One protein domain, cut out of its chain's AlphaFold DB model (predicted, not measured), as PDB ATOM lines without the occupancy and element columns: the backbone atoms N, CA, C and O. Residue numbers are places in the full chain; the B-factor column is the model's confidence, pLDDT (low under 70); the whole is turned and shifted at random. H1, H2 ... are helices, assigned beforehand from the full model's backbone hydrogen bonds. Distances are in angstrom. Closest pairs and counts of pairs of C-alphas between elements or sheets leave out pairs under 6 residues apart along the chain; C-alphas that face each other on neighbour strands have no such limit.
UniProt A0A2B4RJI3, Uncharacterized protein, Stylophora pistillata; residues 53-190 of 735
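Overview. This is residues 53 to 190 of the 735 residues of an uncharacterized protein of Stylophora pistillata (UniProt A0A2B4RJI3). Two long helices, H2 and H7, run opposite ways at a shallow tilt of 16 degrees and only just touch, through residues 95 to 99 of H2 and 164 to 168 of H7; the far part of H7, residues 177 to 190, sticks out free. H1 folds back along the first part of H2 as a hairpin, while the short helices H3, H4, H5 and H6 gather round the other end of H2 as a loose head, H5 and H6 on different sides of H2. The printed part has 138 residues with seven named helices, H1 to H7 in order along the chain, and no named strand; the class is all helix. The whole is loose, with a radius of gyration of the C-alphas of 17.8 A and spans of 51 by 37 by 25 A.

Along the chain. H1, residues 64 to 72, begins with C-alpha 64 at (-36.783, 168.484, 10.196). H2, residues 76 to 105, is the longest helix, 43.7 A from C-alpha 76 at (-27.153, 168.883, -0.939) to its last. H3 is residues 109 to 116, H4 residues 122 to 125, H5 residues 131 to 140 with 14.3 A, and H6 residues 150 to 158. H7, residues 162 to 190, is 40.1 A long and ends with C-alpha 190 at (-7.539, 165.140, 0.929).

Arrangement. H2 is the hub, touching H1, H5 and H7. With residues 76 to 83 alone it touches H1, a helical hairpin at a shallow tilt of 13 degrees, opposite ways; the closest C-alphas, of Leu 70 and Leu 79, are 5.9 A apart. With residues 100 to 104 alone it touches H5, closest at the C-alphas of Asp 104 and Val 131, 6.2 A. H2 and H7 only just touch, with 3 pairs of C-alphas within 8 A, the closest those of Ile 99 and Leu 164 at 6.8 A, at a shallow tilt of 16 degrees, opposite ways. H6 and H7 are a helical hairpin at a shallow tilt of 23 degrees, closest at the C-alphas of Leu 156 and Leu 165, 5.7 A. H6 also touches H3 at a steep tilt of 49 degrees, closest at the C-alphas of Ile 115 and Ile 155, 6.7 A. H4 touches no helix; it is close to H3 but not clearly touching, with the C-alphas of Ile 113 and Glu 125 closest at 7.9 A. In H1, H2, H3, H5, H6 and H7 every O i to N i+4 pair is within hydrogen-bond range; H4 is too short for such a pair.

Size, cuts and confidence. The two C-alphas farthest apart, of Lys 74 and Glu 110, are 51.6 A apart. The printed part has no cut and no long link; the link from H5 to H6 is short, the others tight. The mean pLDDT of the printed part is 72.9, with low confidence for instance in residues 117 to 127 and 178 to 190.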
ATOM      1  N   GLU A  53     -31.759 175.225  18.999       75.69
ATOM      2  CA  GLU A  53     -31.638 174.131  19.965       75.69
ATOM      3  C   GLU A  53     -32.239 174.517  21.322       75.69
ATOM      4  O   GLU A  53     -33.094 173.801  21.839       75.69
ATOM      5  N   GLU A  54     -31.930 175.717  21.825       76.81
ATOM      6  CA  GLU A  54     -32.522 176.285  23.047       76.81
ATOM      7  C   GLU A  54     -34.054 176.406  22.964       76.81
ATOM      8  O   GLU A  54     -34.761 176.241  23.959       76.81
ATOM      9  N   GLN A  55     -34.591 176.658  21.766       73.31
ATOM     10  CA  GLN A  55     -36.033 176.735  21.521       73.31
ATOM     11  C   GLN A  55     -36.680 175.386  21.152       73.31
ATOM     12  O   GLN A  55     -37.856 175.353  20.784       73.31
ATOM     13  N   ASN A  56     -35.957 174.263  21.258       70.62
ATOM     14  CA  ASN A  56     -36.426 172.911  20.910       70.62
ATOM     15  C   ASN A  56     -36.878 172.730  19.443       70.62
ATOM     16  O   ASN A  56     -37.573 171.758  19.108       70.62
ATOM     17  N   PHE A  57     -36.486 173.643  18.554       65.44
ATOM     18  CA  PHE A  57     -36.741 173.552  17.116       65.44
ATOM     19  C   PHE A  57     -35.698 172.697  16.388       65.44
ATOM     20  O   PHE A  57     -35.989 172.150  15.319       65.44
ATOM     21  N   LEU A  58     -34.514 172.552  16.982       71.69
ATOM     22  CA  LEU A  58     -33.425 171.712  16.508       71.69
ATOM     23  C   LEU A  58     -32.935 170.803  17.640       71.69
ATOM     24  O   LEU A  58     -32.915 171.200  18.795       71.69
ATOM     25  N   GLY A  59     -32.564 169.573  17.312       72.94
ATOM     26  CA  GLY A  59     -31.971 168.644  18.269       72.94
ATOM     27  C   GLY A  59     -31.569 167.335  17.594       72.94
ATOM     28  O   GLY A  59     -31.926 167.119  16.427       72.94
ATOM     29  N   PRO A  60     -30.885 166.427  18.312       67.12
ATOM     30  CA  PRO A  60     -30.346 165.184  17.750       67.12
ATOM     31  C   PRO A  60     -31.419 164.292  17.107       67.12
ATOM     32  O   PRO A  60     -31.146 163.587  16.138       67.12
ATOM     33  N   ASP A  61     -32.664 164.384  17.583       70.06
ATOM     34  CA  ASP A  61     -33.813 163.649  17.041       70.06
ATOM     35  C   ASP A  61     -34.797 164.536  16.248       70.06
ATOM     36  O   ASP A  61     -35.771 164.041  15.676       70.06
ATOM     37  N   ARG A  62     -34.556 165.854  16.185       74.19
ATOM     38  CA  ARG A  62     -35.436 166.861  15.565       74.19
ATOM     39  C   ARG A  62     -34.709 167.592  14.437       74.19
ATOM     40  O   ARG A  62     -34.430 168.781  14.503       74.19
ATOM     41  N   LEU A  63     -34.437 166.865  13.354       79.88
ATOM     42  CA  LEU A  63     -33.661 167.363  12.207       79.88
ATOM     43  C   LEU A  63     -34.529 167.920  11.065       79.88
ATOM     44  O   LEU A  63     -34.015 168.222   9.987       79.88
ATOM     45  N   LYS A  64     -35.855 168.026  11.247       78.88
ATOM     46  CA  LYS A  64     -36.783 168.484  10.196       78.88
ATOM     47  C   LYS A  64     -36.435 169.897   9.722       78.88
ATOM     48  O   LYS A  64     -36.214 170.084   8.529       78.88
ATOM     49  N   MET A  65     -36.285 170.826  10.663       70.56
ATOM     50  CA  MET A  65     -35.939 172.215  10.369       70.56
ATOM     51  C   MET A  65     -34.548 172.332   9.731       70.56
ATOM     52  O   MET A  65     -34.384 173.044   8.748       70.56
ATOM     53  N   MET A  66     -33.559 171.558  10.193       75.88
ATOM     54  CA  MET A  66     -32.225 171.532   9.573       75.88
ATOM     55  C   MET A  66     -32.264 171.044   8.122       75.88
ATOM     56  O   MET A  66     -31.585 171.597   7.261       75.88
ATOM     57  N   LYS A  67     -33.080 170.027   7.820       80.62
ATOM     58  CA  LYS A  67     -33.270 169.542   6.446       80.62
ATOM     59  C   LYS A  67     -33.953 170.581   5.559       80.62
ATOM     60  O   LYS A  67     -33.633 170.637   4.378       80.62
ATOM     61  N   GLU A  68     -34.891 171.353   6.098       76.44
ATOM     62  CA  GLU A  68     -35.547 172.454   5.385       76.44
ATOM     63  C   GLU A  68     -34.545 173.581   5.113       76.44
ATOM     64  O   GLU A  68     -34.323 173.912   3.954       76.44
ATOM     65  N   VAL A  69     -33.803 174.037   6.126       74.19
ATOM     66  CA  VAL A  69     -32.740 175.047   5.972       74.19
ATOM     67  C   VAL A  69     -31.691 174.616   4.939       74.19
ATOM     68  O   VAL A  69     -31.330 175.395   4.063       74.19
ATOM     69  N   LEU A  70     -31.224 173.365   4.971       74.38
ATOM     70  CA  LEU A  70     -30.235 172.868   4.004       74.38
ATOM     71  C   LEU A  70     -30.793 172.708   2.579       74.38
ATOM     72  O   LEU A  70     -30.024 172.809   1.622       74.38
ATOM     73  N   LYS A  71     -32.103 172.464   2.419       73.31
ATOM     74  CA  LYS A  71     -32.768 172.460   1.104       73.31
ATOM     75  C   LYS A  71     -32.848 173.870   0.530       73.31
ATOM     76  O   LYS A  71     -32.479 174.054  -0.627       73.31
ATOM     77  N   GLU A  72     -33.254 174.838   1.348       64.81
ATOM     78  CA  GLU A  72     -33.323 176.251   0.958       64.81
ATOM     79  C   GLU A  72     -31.935 176.808   0.601       64.81
ATOM     80  O   GLU A  72     -31.764 177.475  -0.417       64.81
ATOM     81  N   LEU A  73     -30.903 176.438   1.369       62.16
ATOM     82  CA  LEU A  73     -29.509 176.816   1.100       62.16
ATOM     83  C   LEU A  73     -28.854 176.022  -0.046       62.16
ATOM     84  O   LEU A  73     -27.703 176.286  -0.388       62.16
ATOM     85  N   LYS A  74     -29.563 175.059  -0.654       70.00
ATOM     86  CA  LYS A  74     -29.065 174.184  -1.736       70.00
ATOM     87  C   LYS A  74     -27.790 173.399  -1.373       70.00
ATOM     88  O   LYS A  74     -27.048 172.966  -2.256       70.00
ATOM     89  N   GLU A  75     -27.559 173.143  -0.086       66.00
ATOM     90  CA  GLU A  75     -26.406 172.392   0.431       66.00
ATOM     91  C   GLU A  75     -26.696 170.882   0.455       66.00
ATOM     92  O   GLU A  75     -26.872 170.237   1.495       66.00
ATOM     93  N   TRP A  76     -26.765 170.287  -0.740       68.81
ATOM     94  CA  TRP A  76     -27.153 168.883  -0.939       68.81
ATOM     95  C   TRP A  76     -26.181 167.869  -0.317       68.81
ATOM     96  O   TRP A  76     -26.593 166.767   0.054       68.81
ATOM     97  N   SER A  77     -24.898 168.227  -0.190       68.81
ATOM     98  CA  SER A  77     -23.858 167.386   0.418       68.81
ATOM     99  C   SER A  77     -24.101 167.206   1.921       68.81
ATOM    100  O   SER A  77     -24.120 166.078   2.422       68.81
ATOM    101  N   LEU A  78     -24.384 168.305   2.622       71.81
ATOM    102  CA  LEU A  78     -24.744 168.321   4.035       71.81
ATOM    103  C   LEU A  78     -26.124 167.708   4.256       71.81
ATOM    104  O   LEU A  78     -26.287 166.915   5.179       71.81
ATOM    105  N   LEU A  79     -27.091 167.963   3.369       73.38
ATOM    106  CA  LEU A  79     -28.405 167.318   3.441       73.38
ATOM    107  C   LEU A  79     -28.292 165.787   3.357       73.38
ATOM    108  O   LEU A  79     -29.004 165.075   4.067       73.38
ATOM    109  N   LYS A  80     -27.387 165.267   2.518       79.31
ATOM    110  CA  LYS A  80     -27.097 163.828   2.432       79.31
ATOM    111  C   LYS A  80     -26.483 163.303   3.736       79.31
ATOM    112  O   LYS A  80     -26.929 162.261   4.215       79.31
ATOM    113  N   LYS A  81     -25.531 164.034   4.337       79.56
ATOM    114  CA  LYS A  81     -24.924 163.685   5.637       79.56
ATOM    115  C   LYS A  81     -25.964 163.691   6.774       79.56
ATOM    116  O   LYS A  81     -26.040 162.722   7.522       79.56
ATOM    117  N   VAL A  82     -26.837 164.700   6.840       79.94
ATOM    118  CA  VAL A  82     -27.912 164.808   7.849       79.94
ATOM    119  C   VAL A  82     -28.946 163.688   7.706       79.94
ATOM    120  O   VAL A  82     -29.333 163.082   8.702       79.94
ATOM    121  N   LYS A  83     -29.363 163.347   6.477       80.56
ATOM    122  CA  LYS A  83     -30.262 162.202   6.238       80.56
ATOM    123  C   LYS A  83     -29.627 160.873   6.659       80.56
ATOM    124  O   LYS A  83     -30.316 160.031   7.225       80.56
ATOM    125  N   LYS A  84     -28.327 160.693   6.404       81.50
ATOM    126  CA  LYS A  84     -27.584 159.496   6.821       81.50
ATOM    127  C   LYS A  84     -27.498 159.398   8.347       81.50
ATOM    128  O   LYS A  84     -27.759 158.332   8.896       81.50
ATOM    129  N   PHE A  85     -27.197 160.508   9.022       79.56
ATOM    130  CA  PHE A  85     -27.197 160.585  10.485       79.56
ATOM    131  C   PHE A  85     -28.574 160.250  11.079       79.56
ATOM    132  O   PHE A  85     -28.659 159.450  12.004       79.56
ATOM    133  N   GLU A  86     -29.662 160.775  10.504       81.50
ATOM    134  CA  GLU A  86     -31.026 160.479  10.961       81.50
ATOM    135  C   GLU A  86     -31.364 158.982  10.872       81.50
ATOM    136  O   GLU A  86     -31.934 158.424  11.811       81.50
ATOM    137  N   SER A  87     -31.004 158.314   9.770       81.38
ATOM    138  CA  SER A  87     -31.204 156.866   9.633       81.38
ATOM    139  C   SER A  87     -30.393 156.082  10.669       81.38
ATOM    140  O   SER A  87     -30.950 155.222  11.349       81.38
ATOM    141  N   LYS A  88     -29.119 156.444  10.881       80.88
ATOM    142  CA  LYS A  88     -28.262 155.820  11.907       80.88
ATOM    143  C   LYS A  88     -28.820 155.996  13.320       80.88
ATOM    144  O   LYS A  88     -28.854 155.039  14.088       80.88
ATOM    145  N   ARG A  89     -29.311 157.195  13.654       81.44
ATOM    146  CA  ARG A  89     -29.933 157.493  14.955       81.44
ATOM    147  C   ARG A  89     -31.199 156.667  15.183       81.44
ATOM    148  O   ARG A  89     -31.417 156.195  16.294       81.44
ATOM    149  N   LYS A  90     -32.012 156.444  14.142       83.31
ATOM    150  CA  LYS A  90     -33.206 155.579  14.217       83.31
ATOM    151  C   LYS A  90     -32.844 154.119  14.469       83.31
ATOM    152  O   LYS A  90     -33.474 153.477  15.303       83.31
ATOM    153  N   GLU A  91     -31.827 153.610  13.782       80.00
ATOM    154  CA  GLU A  91     -31.355 152.235  13.968       80.00
ATOM    155  C   GLU A  91     -30.734 152.020  15.352       80.00
ATOM    156  O   GLU A  91     -31.065 151.035  16.010       80.00
ATOM    157  N   TYR A  92     -29.926 152.973  15.832       82.94
ATOM    158  CA  TYR A  92     -29.406 152.973  17.200       82.94
ATOM    159  C   TYR A  92     -30.540 152.917  18.225       82.94
ATOM    160  O   TYR A  92     -30.562 152.024  19.062       82.94
ATOM    161  N   LYS A  93     -31.546 153.796  18.114       83.62
ATOM    162  CA  LYS A  93     -32.697 153.785  19.030       83.62
ATOM    163  C   LYS A  93     -33.469 152.467  19.004       83.62
ATOM    164  O   LYS A  93     -33.884 151.988  20.053       83.62
ATOM    165  N   ALA A  94     -33.643 151.867  17.829       85.12
ATOM    166  CA  ALA A  94     -34.307 150.572  17.705       85.12
ATOM    167  C   ALA A  94     -33.495 149.430  18.343       85.12
ATOM    168  O   ALA A  94     -34.080 148.497  18.892       85.12
ATOM    169  N   LEU A  95     -32.162 149.487  18.269       83.75
ATOM    170  CA  LEU A  95     -31.266 148.539  18.930       83.75
ATOM    171  C   LEU A  95     -31.276 148.731  20.453       83.75
ATOM    172  O   LEU A  95     -31.429 147.756  21.186       83.75
ATOM    173  N   MET A  96     -31.201 149.981  20.911       80.75
ATOM    174  CA  MET A  96     -31.276 150.351  22.324       80.75
ATOM    175  C   MET A  96     -32.587 149.907  22.965       80.75
ATOM    176  O   MET A  96     -32.575 149.372  24.068       80.75
ATOM    177  N   GLU A  97     -33.710 150.049  22.262       83.38
ATOM    178  CA  GLU A  97     -35.003 149.584  22.761       83.38
ATOM    179  C   GLU A  97     -35.026 148.059  22.938       83.38
ATOM    180  O   GLU A  97     -35.475 147.569  23.967       83.38
ATOM    181  N   LYS A  98     -34.474 147.301  21.980       83.25
ATOM    182  CA  LYS A  98     -34.385 145.832  22.077       83.25
ATOM    183  C   LYS A  98     -33.516 145.381  23.247       83.25
ATOM    184  O   LYS A  98     -33.864 144.414  23.916       83.25
ATOM    185  N   ILE A  99     -32.402 146.070  23.481       82.62
ATOM    186  CA  ILE A  99     -31.498 145.767  24.592       82.62
ATOM    187  C   ILE A  99     -32.149 146.136  25.917       82.62
ATOM    188  O   ILE A  99     -32.125 145.332  26.840       82.62
ATOM    189  N   ARG A 100     -32.800 147.302  25.997       81.38
ATOM    190  CA  ARG A 100     -33.520 147.705  27.202       81.38
ATOM    191  C   ARG A 100     -34.605 146.696  27.559       81.38
ATOM    192  O   ARG A 100     -34.642 146.289  28.707       81.38
ATOM    193  N   CYS A 101     -35.424 146.251  26.601       80.88
ATOM    194  CA  CYS A 101     -36.451 145.240  26.863       80.88
ATOM    195  C   CYS A 101     -35.852 143.923  27.370       80.88
ATOM    196  O   CYS A 101     -36.318 143.391  28.368       80.88
ATOM    197  N   ALA A 102     -34.787 143.427  26.736       78.50
ATOM    198  CA  ALA A 102     -34.157 142.177  27.159       78.50
ATOM    199  C   ALA A 102     -33.491 142.275  28.541       78.50
ATOM    200  O   ALA A 102     -33.517 141.317  29.303       78.50
ATOM    201  N   LEU A 103     -32.904 143.426  28.881       77.94
ATOM    202  CA  LEU A 103     -32.299 143.656  30.194       77.94
ATOM    203  C   LEU A 103     -33.345 143.904  31.292       77.94
ATOM    204  O   LEU A 103     -33.108 143.539  32.440       77.94
ATOM    205  N   ASP A 104     -34.493 144.488  30.949       77.94
ATOM    206  CA  ASP A 104     -35.640 144.647  31.852       77.94
ATOM    207  C   ASP A 104     -36.282 143.280  32.169       77.94
ATOM    208  O   ASP A 104     -36.611 142.992  33.316       77.94
ATOM    209  N   GLU A 105     -36.346 142.377  31.181       77.50
ATOM    210  CA  GLU A 105     -36.805 140.987  31.348       77.50
ATOM    211  C   GLU A 105     -35.891 140.141  32.252       77.50
ATOM    212  O   GLU A 105     -36.373 139.220  32.914       77.50
ATOM    213  N   LEU A 106     -34.590 140.455  32.320       70.94
ATOM    214  CA  LEU A 106     -33.660 139.799  33.248       70.94
ATOM    215  C   LEU A 106     -33.923 140.180  34.713       70.94
ATOM    216  O   LEU A 106     -33.547 139.419  35.598       70.94
ATOM    217  N   ASN A 107     -34.567 141.327  34.969       69.94
ATOM    218  CA  ASN A 107     -34.981 141.798  36.298       69.94
ATOM    219  C   ASN A 107     -33.853 141.843  37.365       69.94
ATOM    220  O   ASN A 107     -34.122 141.797  38.563       69.94
ATOM    221  N   ASP A 108     -32.592 141.974  36.935       69.19
ATOM    222  CA  ASP A 108     -31.387 141.954  37.784       69.19
ATOM    223  C   ASP A 108     -30.662 143.318  37.768       69.19
ATOM    224  O   ASP A 108     -29.489 143.446  37.394       69.19
ATOM    225  N   LEU A 109     -31.365 144.380  38.182       74.94
ATOM    226  CA  LEU A 109     -30.852 145.759  38.175       74.94
ATOM    227  C   LEU A 109     -29.572 145.931  39.018       74.94
ATOM    228  O   LEU A 109     -28.664 146.659  38.626       74.94
ATOM    229  N   GLU A 110     -29.458 145.228  40.144       70.12
ATOM    230  CA  GLU A 110     -28.300 145.318  41.047       70.12
ATOM    231  C   GLU A 110     -27.007 144.792  40.396       70.12
ATOM    232  O   GLU A 110     -25.925 145.362  40.573       70.12
ATOM    233  N   ARG A 111     -27.121 143.751  39.558       75.06
ATOM    234  CA  ARG A 111     -26.010 143.214  38.761       75.06
ATOM    235  C   ARG A 111     -25.585 144.205  37.677       75.06
ATOM    236  O   ARG A 111     -24.389 144.420  37.496       75.06
ATOM    237  N   LEU A 112     -26.544 144.855  37.013       75.75
ATOM    238  CA  LEU A 112     -26.289 145.894  36.006       75.75
ATOM    239  C   LEU A 112     -25.607 147.131  36.605       75.75
ATOM    240  O   LEU A 112     -24.623 147.616  36.046       75.75
ATOM    241  N   ILE A 113     -26.073 147.597  37.766       72.06
ATOM    242  CA  ILE A 113     -25.444 148.699  38.508       72.06
ATOM    243  C   ILE A 113     -24.021 148.309  38.916       72.06
ATOM    244  O   ILE A 113     -23.103 149.100  38.746       72.06
ATOM    245  N   THR A 114     -23.803 147.070  39.367       76.12
ATOM    246  CA  THR A 114     -22.467 146.584  39.747       76.12
ATOM    247  C   THR A 114     -21.490 146.533  38.567       76.12
ATOM    248  O   THR A 114     -20.312 146.813  38.756       76.12
ATOM    249  N   ILE A 115     -21.959 146.235  37.352       74.00
ATOM    250  CA  ILE A 115     -21.133 146.298  36.130       74.00
ATOM    251  C   ILE A 115     -20.828 147.756  35.746       74.00
ATOM    252  O   ILE A 115     -19.749 148.059  35.242       74.00
ATOM    253  N   CYS A 116     -21.755 148.678  36.014       70.69
ATOM    254  CA  CYS A 116     -21.572 150.107  35.743       70.69
ATOM    255  C   CYS A 116     -20.819 150.860  36.864       70.69
ATOM    256  O   CYS A 116     -20.427 152.016  36.664       70.69
ATOM    257  N   LYS A 117     -20.594 150.226  38.027       67.50
ATOM    258  CA  LYS A 117     -19.848 150.798  39.160       67.50
ATOM    259  C   LYS A 117     -18.431 151.175  38.738       67.50
ATOM    260  O   LYS A 117     -17.702 150.376  38.156       67.50
ATOM    261  N   GLY A 118     -18.038 152.409  39.050       65.56
ATOM    262  CA  GLY A 118     -16.744 152.986  38.670       65.56
ATOM    263  C   GLY A 118     -16.728 153.708  37.317       65.56
ATOM    264  O   GLY A 118     -15.751 154.397  37.030       65.56
ATOM    265  N   LYS A 119     -17.792 153.602  36.504       66.06
ATOM    266  CA  LYS A 119     -17.968 154.394  35.268       66.06
ATOM    267  C   LYS A 119     -18.933 155.567  35.445       66.06
ATOM    268  O   LYS A 119     -18.810 156.553  34.733       66.06
ATOM    269  N   ILE A 120     -19.851 155.474  36.407       66.12
ATOM    270  CA  ILE A 120     -20.834 156.507  36.763       66.12
ATOM    271  C   ILE A 120     -20.392 157.220  38.058       66.12
ATOM    272  O   ILE A 120     -19.731 156.613  38.898       66.12
ATOM    273  N   SER A 121     -20.749 158.501  38.231       63.34
ATOM    274  CA  SER A 121     -20.474 159.265  39.459       63.34
ATOM    275  C   SER A 121     -21.254 158.729  40.672       63.34
ATOM    276  O   SER A 121     -22.479 158.589  40.613       63.34
ATOM    277  N   GLU A 122     -20.550 158.495  41.788       60.44
ATOM    278  CA  GLU A 122     -21.075 157.908  43.037       60.44
ATOM    279  C   GLU A 122     -22.284 158.678  43.615       60.44
ATOM    280  O   GLU A 122     -23.160 158.087  44.242       60.44
ATOM    281  N   GLU A 123     -22.389 159.990  43.357       60.34
ATOM    282  CA  GLU A 123     -23.506 160.833  43.821       60.34
ATOM    283  C   GLU A 123     -24.846 160.528  43.129       60.34
ATOM    284  O   GLU A 123     -25.906 160.752  43.718       60.34
ATOM    285  N   LYS A 124     -24.824 160.029  41.885       62.34
ATOM    286  CA  LYS A 124     -26.041 159.761  41.094       62.34
ATOM    287  C   LYS A 124     -26.422 158.278  41.055       62.34
ATOM    288  O   LYS A 124     -27.542 157.949  40.665       62.34
ATOM    289  N   GLU A 125     -25.525 157.403  41.501       58.59
ATOM    290  CA  GLU A 125     -25.714 155.950  41.542       58.59
ATOM    291  C   GLU A 125     -26.897 155.540  42.443       58.59
ATOM    292  O   GLU A 125     -27.656 154.633  42.109       58.59
ATOM    293  N   GLY A 126     -27.124 156.272  43.540       59.38
ATOM    294  CA  GLY A 126     -28.218 156.014  44.485       59.38
ATOM    295  C   GLY A 126     -29.630 156.359  43.986       59.38
ATOM    296  O   GLY A 126     -30.597 156.048  44.676       59.38
ATOM    297  N   ASN A 127     -29.769 156.995  42.815       62.97
ATOM    298  CA  ASN A 127     -31.057 157.451  42.265       62.97
ATOM    299  C   ASN A 127     -31.594 156.577  41.114       62.97
ATOM    300  O   ASN A 127     -32.610 156.913  40.505       62.97
ATOM    301  N   ILE A 128     -30.927 155.465  40.799       71.81
ATOM    302  CA  ILE A 128     -31.286 154.589  39.678       71.81
ATOM    303  C   ILE A 128     -32.366 153.598  40.134       71.81
ATOM    304  O   ILE A 128     -32.090 152.683  40.904       71.81
ATOM    305  N   GLN A 129     -33.607 153.791  39.670       67.62
ATOM    306  CA  GLN A 129     -34.764 152.966  40.064       67.62
ATOM    307  C   GLN A 129     -35.110 151.860  39.056       67.62
ATOM    308  O   GLN A 129     -35.714 150.861  39.434       67.62
ATOM    309  N   ASP A 130     -34.740 152.028  37.786       75.62
ATOM    310  CA  ASP A 130     -35.019 151.086  36.704       75.62
ATOM    311  C   ASP A 130     -33.887 151.071  35.658       75.62
ATOM    312  O   ASP A 130     -33.045 151.975  35.581       75.62
ATOM    313  N   VAL A 131     -33.876 150.032  34.815       74.69
ATOM    314  CA  VAL A 131     -32.921 149.896  33.700       74.69
ATOM    315  C   VAL A 131     -33.035 151.103  32.761       74.69
ATOM    316  O   VAL A 131     -32.048 151.586  32.216       74.69
ATOM    317  N   ARG A 132     -34.233 151.673  32.610       76.38
ATOM    318  CA  ARG A 132     -34.455 152.863  31.784       76.38
ATOM    319  C   ARG A 132     -33.708 154.094  32.305       76.38
ATOM    320  O   ARG A 132     -33.097 154.798  31.500       76.38
ATOM    321  N   SER A 133     -33.722 154.337  33.610       79.94
ATOM    322  CA  SER A 133     -33.001 155.441  34.249       79.94
ATOM    323  C   SER A 133     -31.494 155.228  34.182       79.94
ATOM    324  O   SER A 133     -30.773 156.184  33.916       79.94
ATOM    325  N   LEU A 134     -31.021 153.982  34.325       79.62
ATOM    326  CA  LEU A 134     -29.603 153.637  34.162       79.62
ATOM    327  C   LEU A 134     -29.096 154.017  32.764       79.62
ATOM    328  O   LEU A 134     -28.095 154.711  32.624       79.62
ATOM    329  N   PHE A 135     -29.816 153.598  31.725       75.69
ATOM    330  CA  PHE A 135     -29.438 153.868  30.340       75.69
ATOM    331  C   PHE A 135     -29.572 155.345  29.952       75.69
ATOM    332  O   PHE A 135     -28.742 155.844  29.200       75.69
ATOM    333  N   THR A 136     -30.565 156.057  30.496       77.19
ATOM    334  CA  THR A 136     -30.711 157.511  30.284       77.19
ATOM    335  C   THR A 136     -29.537 158.265  30.906       77.19
ATOM    336  O   THR A 136     -28.950 159.131  30.272       77.19
ATOM    337  N   LEU A 137     -29.128 157.874  32.114       78.81
ATOM    338  CA  LEU A 137     -27.999 158.480  32.808       78.81
ATOM    339  C   LEU A 137     -26.662 158.191  32.108       78.81
ATOM    340  O   LEU A 137     -25.804 159.065  32.034       78.81
ATOM    341  N   LEU A 138     -26.498 156.987  31.552       76.50
ATOM    342  CA  LEU A 138     -25.335 156.638  30.732       76.50
ATOM    343  C   LEU A 138     -25.271 157.450  29.426       76.50
ATOM    344  O   LEU A 138     -24.174 157.789  28.986       76.50
ATOM    345  N   GLU A 139     -26.416 157.763  28.809       77.50
ATOM    346  CA  GLU A 139     -26.478 158.654  27.640       77.50
ATOM    347  C   GLU A 139     -26.182 160.120  28.016       77.50
ATOM    348  O   GLU A 139     -25.461 160.797  27.284       77.50
ATOM    349  N   ASP A 140     -26.678 160.595  29.165       75.38
ATOM    350  CA  ASP A 140     -26.486 161.973  29.647       75.38
ATOM    351  C   ASP A 140     -25.035 162.275  30.067       75.38
ATOM    352  O   ASP A 140     -24.570 163.404  29.919       75.38
ATOM    353  N   GLU A 141     -24.307 161.278  30.577       73.19
ATOM    354  CA  GLU A 141     -22.881 161.395  30.928       73.19
ATOM    355  C   GLU A 141     -21.951 161.159  29.713       73.19
ATOM    356  O   GLU A 141     -20.736 161.069  29.876       73.19
ATOM    357  N   GLU A 142     -22.503 161.027  28.496       67.06
ATOM    358  CA  GLU A 142     -21.785 160.710  27.241       67.06
ATOM    359  C   GLU A 142     -20.993 159.387  27.278       67.06
ATOM    360  O   GLU A 142     -20.153 159.102  26.420       67.06
ATOM    361  N   ILE A 143     -21.290 158.541  28.262       73.62
ATOM    362  CA  ILE A 143     -20.673 157.232  28.473       73.62
ATOM    363  C   ILE A 143     -21.213 156.216  27.451       73.62
ATOM    364  O   ILE A 143     -20.505 155.304  27.016       73.62
ATOM    365  N   LEU A 144     -22.476 156.388  27.059       75.38
ATOM    366  CA  LEU A 144     -23.185 155.559  26.098       75.38
ATOM    367  C   LEU A 144     -23.739 156.424  24.963       75.38
ATOM    368  O   LEU A 144     -24.420 157.420  25.184       75.38
ATOM    369  N   GLY A 145     -23.483 156.026  23.721       72.81
ATOM    370  CA  GLY A 145     -23.965 156.763  22.558       72.81
ATOM    371  C   GLY A 145     -23.775 155.995  21.259       72.81
ATOM    372  O   GLY A 145     -23.231 154.895  21.243       72.81
ATOM    373  N   ILE A 146     -24.186 156.590  20.134       73.12
ATOM    374  CA  ILE A 146     -24.054 155.969  18.796       73.12
ATOM    375  C   ILE A 146     -22.599 155.569  18.493       73.12
ATOM    376  O   ILE A 146     -22.364 154.608  17.765       73.12
ATOM    377  N   SER A 147     -21.644 156.317  19.045       64.12
ATOM    378  CA  SER A 147     -20.203 156.146  18.847       64.12
ATOM    379  C   SER A 147     -19.506 155.413  20.002       64.12
ATOM    380  O   SER A 147     -18.322 155.119  19.890       64.12
ATOM    381  N   CYS A 148     -20.217 155.137  21.100       72.06
ATOM    382  CA  CYS A 148     -19.661 154.615  22.348       72.06
ATOM    383  C   CYS A 148     -20.539 153.457  22.834       72.06
ATOM    384  O   CYS A 148     -21.533 153.673  23.527       72.06
ATOM    385  N   LEU A 149     -20.197 152.233  22.415       79.50
ATOM    386  CA  LEU A 149     -20.966 151.005  22.676       79.50
ATOM    387  C   LEU A 149     -20.208 149.991  23.550       79.50
ATOM    388  O   LEU A 149     -20.736 148.924  23.841       79.50
ATOM    389  N   ASP A 150     -18.991 150.300  24.000       77.88
ATOM    390  CA  ASP A 150     -18.137 149.344  24.722       77.88
ATOM    391  C   ASP A 150     -18.758 148.877  26.043       77.88
ATOM    392  O   ASP A 150     -18.728 147.698  26.384       77.88
ATOM    393  N   ILE A 151     -19.408 149.796  26.754       78.00
ATOM    394  CA  ILE A 151     -20.117 149.496  28.005       78.00
ATOM    395  C   ILE A 151     -21.353 148.645  27.740       78.00
ATOM    396  O   ILE A 151     -21.689 147.774  28.536       78.00
ATOM    397  N   LEU A 152     -21.991 148.839  26.586       79.25
ATOM    398  CA  LEU A 152     -23.108 148.010  26.155       79.25
ATOM    399  C   LEU A 152     -22.663 146.567  25.919       79.25
ATOM    400  O   LEU A 152     -23.360 145.642  26.324       79.25
ATOM    401  N   LYS A 153     -21.494 146.368  25.302       81.56
ATOM    402  CA  LYS A 153     -20.919 145.032  25.096       81.56
ATOM    403  C   LYS A 153     -20.561 144.367  26.415       81.56
ATOM    404  O   LYS A 153     -20.934 143.222  26.618       81.56
ATOM    405  N   GLU A 154     -19.930 145.098  27.328       81.19
ATOM    406  CA  GLU A 154     -19.574 144.581  28.651       81.19
ATOM    407  C   GLU A 154     -20.814 144.161  29.453       81.19
ATOM    408  O   GLU A 154     -20.830 143.089  30.056       81.19
ATOM    409  N   ILE A 155     -21.890 144.952  29.405       80.06
ATOM    410  CA  ILE A 155     -23.171 144.593  30.025       80.06
ATOM    411  C   ILE A 155     -23.756 143.329  29.377       80.06
ATOM    412  O   ILE A 155     -24.207 142.431  30.088       80.06
ATOM    413  N   LEU A 156     -23.743 143.224  28.046       80.31
ATOM    414  CA  LEU A 156     -24.326 142.091  27.316       80.31
ATOM    415  C   LEU A 156     -23.509 140.793  27.448       80.31
ATOM    416  O   LEU A 156     -24.097 139.716  27.531       80.31
ATOM    417  N   GLU A 157     -22.179 140.884  27.529       80.00
ATOM    418  CA  GLU A 157     -21.280 139.758  27.815       80.00
ATOM    419  C   GLU A 157     -21.512 139.215  29.226       80.00
ATOM    420  O   GLU A 157     -21.666 138.009  29.419       80.00
ATOM    421  N   ASN A 158     -21.617 140.107  30.214       77.25
ATOM    422  CA  ASN A 158     -21.848 139.718  31.603       77.25
ATOM    423  C   ASN A 158     -23.279 139.238  31.872       77.25
ATOM    424  O   ASN A 158     -23.499 138.597  32.895       77.25
ATOM    425  N   THR A 159     -24.245 139.540  31.004       74.19
ATOM    426  CA  THR A 159     -25.647 139.094  31.125       74.19
ATOM    427  C   THR A 159     -25.984 137.895  30.231       74.19
ATOM    428  O   THR A 159     -27.143 137.495  30.170       74.19
ATOM    429  N   GLU A 160     -24.983 137.301  29.567       76.12
ATOM    430  CA  GLU A 160     -25.113 136.147  28.656       76.12
ATOM    431  C   GLU A 160     -26.064 136.380  27.458       76.12
ATOM    432  O   GLU A 160     -26.511 135.438  26.797       76.12
ATOM    433  N   GLN A 161     -26.328 137.642  27.101       76.38
ATOM    434  CA  GLN A 161     -27.193 138.044  25.984       76.38
ATOM    435  C   GLN A 161     -26.432 138.041  24.644       76.38
ATOM    436  O   GLN A 161     -26.344 139.050  23.937       76.38
ATOM    437  N   ASN A 162     -25.881 136.880  24.277       76.88
ATOM    438  CA  ASN A 162     -24.996 136.698  23.116       76.88
ATOM    439  C   ASN A 162     -25.641 137.099  21.771       76.88
ATOM    440  O   ASN A 162     -24.971 137.655  20.898       76.88
ATOM    441  N   ASP A 163     -26.952 136.894  21.619       79.06
ATOM    442  CA  ASP A 163     -27.699 137.277  20.411       79.06
ATOM    443  C   ASP A 163     -27.785 138.800  20.225       79.06
ATOM    444  O   ASP A 163     -27.822 139.307  19.099       79.06
ATOM    445  N   LEU A 164     -27.852 139.548  21.329       81.38
ATOM    446  CA  LEU A 164     -27.873 141.010  21.321       81.38
ATOM    447  C   LEU A 164     -26.461 141.577  21.223       81.38
ATOM    448  O   LEU A 164     -26.260 142.549  20.496       81.38
ATOM    449  N   LEU A 165     -25.484 140.928  21.859       81.25
ATOM    450  CA  LEU A 165     -24.067 141.253  21.721       81.25
ATOM    451  C   LEU A 165     -23.622 141.182  20.253       81.25
ATOM    452  O   LEU A 165     -23.021 142.130  19.745       81.25
ATOM    453  N   HIS A 166     -24.005 140.121  19.532       82.00
ATOM    454  CA  HIS A 166     -23.729 140.003  18.097       82.00
ATOM    455  C   HIS A 166     -24.369 141.147  17.292       82.00
ATOM    456  O   HIS A 166     -23.736 141.702  16.397       82.00
ATOM    457  N   LYS A 167     -25.602 141.555  17.625       82.19
ATOM    458  CA  LYS A 167     -26.290 142.676  16.951       82.19
ATOM    459  C   LYS A 167     -25.631 144.029  17.230       82.19
ATOM    460  O   LYS A 167     -25.592 144.867  16.330       82.19
ATOM    461  N   VAL A 168     -25.110 144.245  18.440       83.75
ATOM    462  CA  VAL A 168     -24.328 145.446  18.788       83.75
ATOM    463  C   VAL A 168     -23.008 145.464  18.022       83.75
ATOM    464  O   VAL A 168     -22.675 146.485  17.423       83.75
ATOM    465  N   GLN A 169     -22.305 144.332  17.956       81.88
ATOM    466  CA  GLN A 169     -21.055 144.218  17.206       81.88
ATOM    467  C   GLN A 169     -21.268 144.418  15.699       81.88
ATOM    468  O   GLN A 169     -20.499 145.129  15.058       81.88
ATOM    469  N   GLU A 170     -22.334 143.856  15.126       82.62
ATOM    470  CA  GLU A 170     -22.686 144.046  13.715       82.62
ATOM    471  C   GLU A 170     -23.036 145.511  13.406       82.62
ATOM    472  O   GLU A 170     -22.614 146.058  12.381       82.62
ATOM    473  N   PHE A 171     -23.780 146.165  14.303       80.50
ATOM    474  CA  PHE A 171     -24.113 147.584  14.195       80.50
ATOM    475  C   PHE A 171     -22.854 148.462  14.220       80.50
ATOM    476  O   PHE A 171     -22.693 149.332  13.359       80.50
ATOM    477  N   GLU A 172     -21.937 148.199  15.148       81.12
ATOM    478  CA  GLU A 172     -20.678 148.929  15.281       81.12
ATOM    479  C   GLU A 172     -19.726 148.675  14.111       81.12
ATOM    480  O   GLU A 172     -19.185 149.618  13.535       81.12
ATOM    481  N   ASP A 173     -19.566 147.423  13.686       78.94
ATOM    482  CA  ASP A 173     -18.765 147.063  12.518       78.94
ATOM    483  C   ASP A 173     -19.276 147.761  11.258       78.94
ATOM    484  O   ASP A 173     -18.482 148.192  10.417       78.94
ATOM    485  N   ARG A 174     -20.597 147.882  11.107       77.62
ATOM    486  CA  ARG A 174     -21.213 148.591   9.984       77.62
ATOM    487  C   ARG A 174     -20.939 150.091  10.054       77.62
ATOM    488  O   ARG A 174     -20.559 150.665   9.033       77.62
ATOM    489  N   ILE A 175     -21.053 150.714  11.230       73.88
ATOM    490  CA  ILE A 175     -20.683 152.126  11.427       73.88
ATOM    491  C   ILE A 175     -19.201 152.337  11.114       73.88
ATOM    492  O   ILE A 175     -18.877 153.194  10.295       73.88
ATOM    493  N   ASN A 176     -18.320 151.508  11.671       71.44
ATOM    494  CA  ASN A 176     -16.876 151.584  11.476       71.44
ATOM    495  C   ASN A 176     -16.470 151.353  10.015       71.44
ATOM    496  O   ASN A 176     -15.574 152.030   9.510       71.44
ATOM    497  N   ARG A 177     -17.118 150.423   9.300       70.75
ATOM    498  CA  ARG A 177     -16.901 150.233   7.857       70.75
ATOM    499  C   ARG A 177     -17.326 151.472   7.088       70.75
ATOM    500  O   ARG A 177     -16.550 151.965   6.280       70.75
ATOM    501  N   GLU A 178     -18.519 151.995   7.343       69.06
ATOM    502  CA  GLU A 178     -19.013 153.191   6.663       69.06
ATOM    503  C   GLU A 178     -18.171 154.435   6.942       69.06
ATOM    504  O   GLU A 178     -17.915 155.201   6.017       69.06
ATOM    505  N   GLU A 179     -17.719 154.625   8.179       62.47
ATOM    506  CA  GLU A 179     -16.814 155.712   8.549       62.47
ATOM    507  C   GLU A 179     -15.432 155.527   7.927       62.47
ATOM    508  O   GLU A 179     -14.837 156.510   7.492       62.47
ATOM    509  N   ARG A 180     -14.929 154.290   7.789       59.03
ATOM    510  CA  ARG A 180     -13.708 154.004   7.013       59.03
ATOM    511  C   ARG A 180     -13.899 154.262   5.524       59.03
ATOM    512  O   ARG A 180     -12.978 154.792   4.918       59.03
ATOM    513  N   PHE A 181     -15.053 153.941   4.939       56.00
ATOM    514  CA  PHE A 181     -15.360 154.239   3.535       56.00
ATOM    515  C   PHE A 181     -15.481 155.749   3.293       56.00
ATOM    516  O   PHE A 181     -14.942 156.249   2.308       56.00
ATOM    517  N   GLU A 182     -16.134 156.485   4.197       58.72
ATOM    518  CA  GLU A 182     -16.240 157.951   4.144       58.72
ATOM    519  C   GLU A 182     -14.895 158.627   4.409       58.72
ATOM    520  O   GLU A 182     -14.540 159.569   3.709       58.72
ATOM    521  N   SER A 183     -14.100 158.096   5.338       52.59
ATOM    522  CA  SER A 183     -12.735 158.555   5.587       52.59
ATOM    523  C   SER A 183     -11.804 158.198   4.434       52.59
ATOM    524  O   SER A 183     -10.940 158.994   4.130       52.59
ATOM    525  N   GLN A 184     -11.963 157.064   3.745       47.12
ATOM    526  CA  GLN A 184     -11.176 156.723   2.552       47.12
ATOM    527  C   GLN A 184     -11.556 157.584   1.352       47.12
ATOM    528  O   GLN A 184     -10.667 157.996   0.622       47.12
ATOM    529  N   THR A 185     -12.833 157.932   1.177       46.84
ATOM    530  CA  THR A 185     -13.246 158.887   0.133       46.84
ATOM    531  C   THR A 185     -12.837 160.321   0.474       46.84
ATOM    532  O   THR A 185     -12.369 161.037  -0.408       46.84
ATOM    533  N   GLU A 186     -12.914 160.749   1.739       46.78
ATOM    534  CA  GLU A 186     -12.364 162.042   2.176       46.78
ATOM    535  C   GLU A 186     -10.824 162.052   2.175       46.78
ATOM    536  O   GLU A 186     -10.263 163.093   1.859       46.78
ATOM    537  N   VAL A 187     -10.123 160.939   2.436       45.03
ATOM    538  CA  VAL A 187      -8.646 160.783   2.367       45.03
ATOM    539  C   VAL A 187      -8.148 160.546   0.939       45.03
ATOM    540  O   VAL A 187      -7.028 160.922   0.630       45.03
ATOM    541  N   GLU A 188      -8.940 160.024   0.008       42.47
ATOM    542  CA  GLU A 188      -8.605 160.069  -1.424       42.47
ATOM    543  C   GLU A 188      -8.761 161.489  -1.983       42.47
ATOM    544  O   GLU A 188      -7.969 161.912  -2.829       42.47
ATOM    545  N   LEU A 189      -9.723 162.258  -1.459       40.62
ATOM    546  CA  LEU A 189      -9.913 163.671  -1.799       40.62
ATOM    547  C   LEU A 189      -8.898 164.598  -1.100       40.62
ATOM    548  O   LEU A 189      -8.410 165.530  -1.732       40.62
ATOM    549  N   THR A 190      -8.517 164.333   0.157       37.53
ATOM    550  CA  THR A 190      -7.539 165.140   0.929       37.53
ATOM    551  C   THR A 190      -6.104 164.616   0.841       37.53
ATOM    552  O   THR A 190      -5.159 165.395   0.895       37.53
TER     553      THR A 190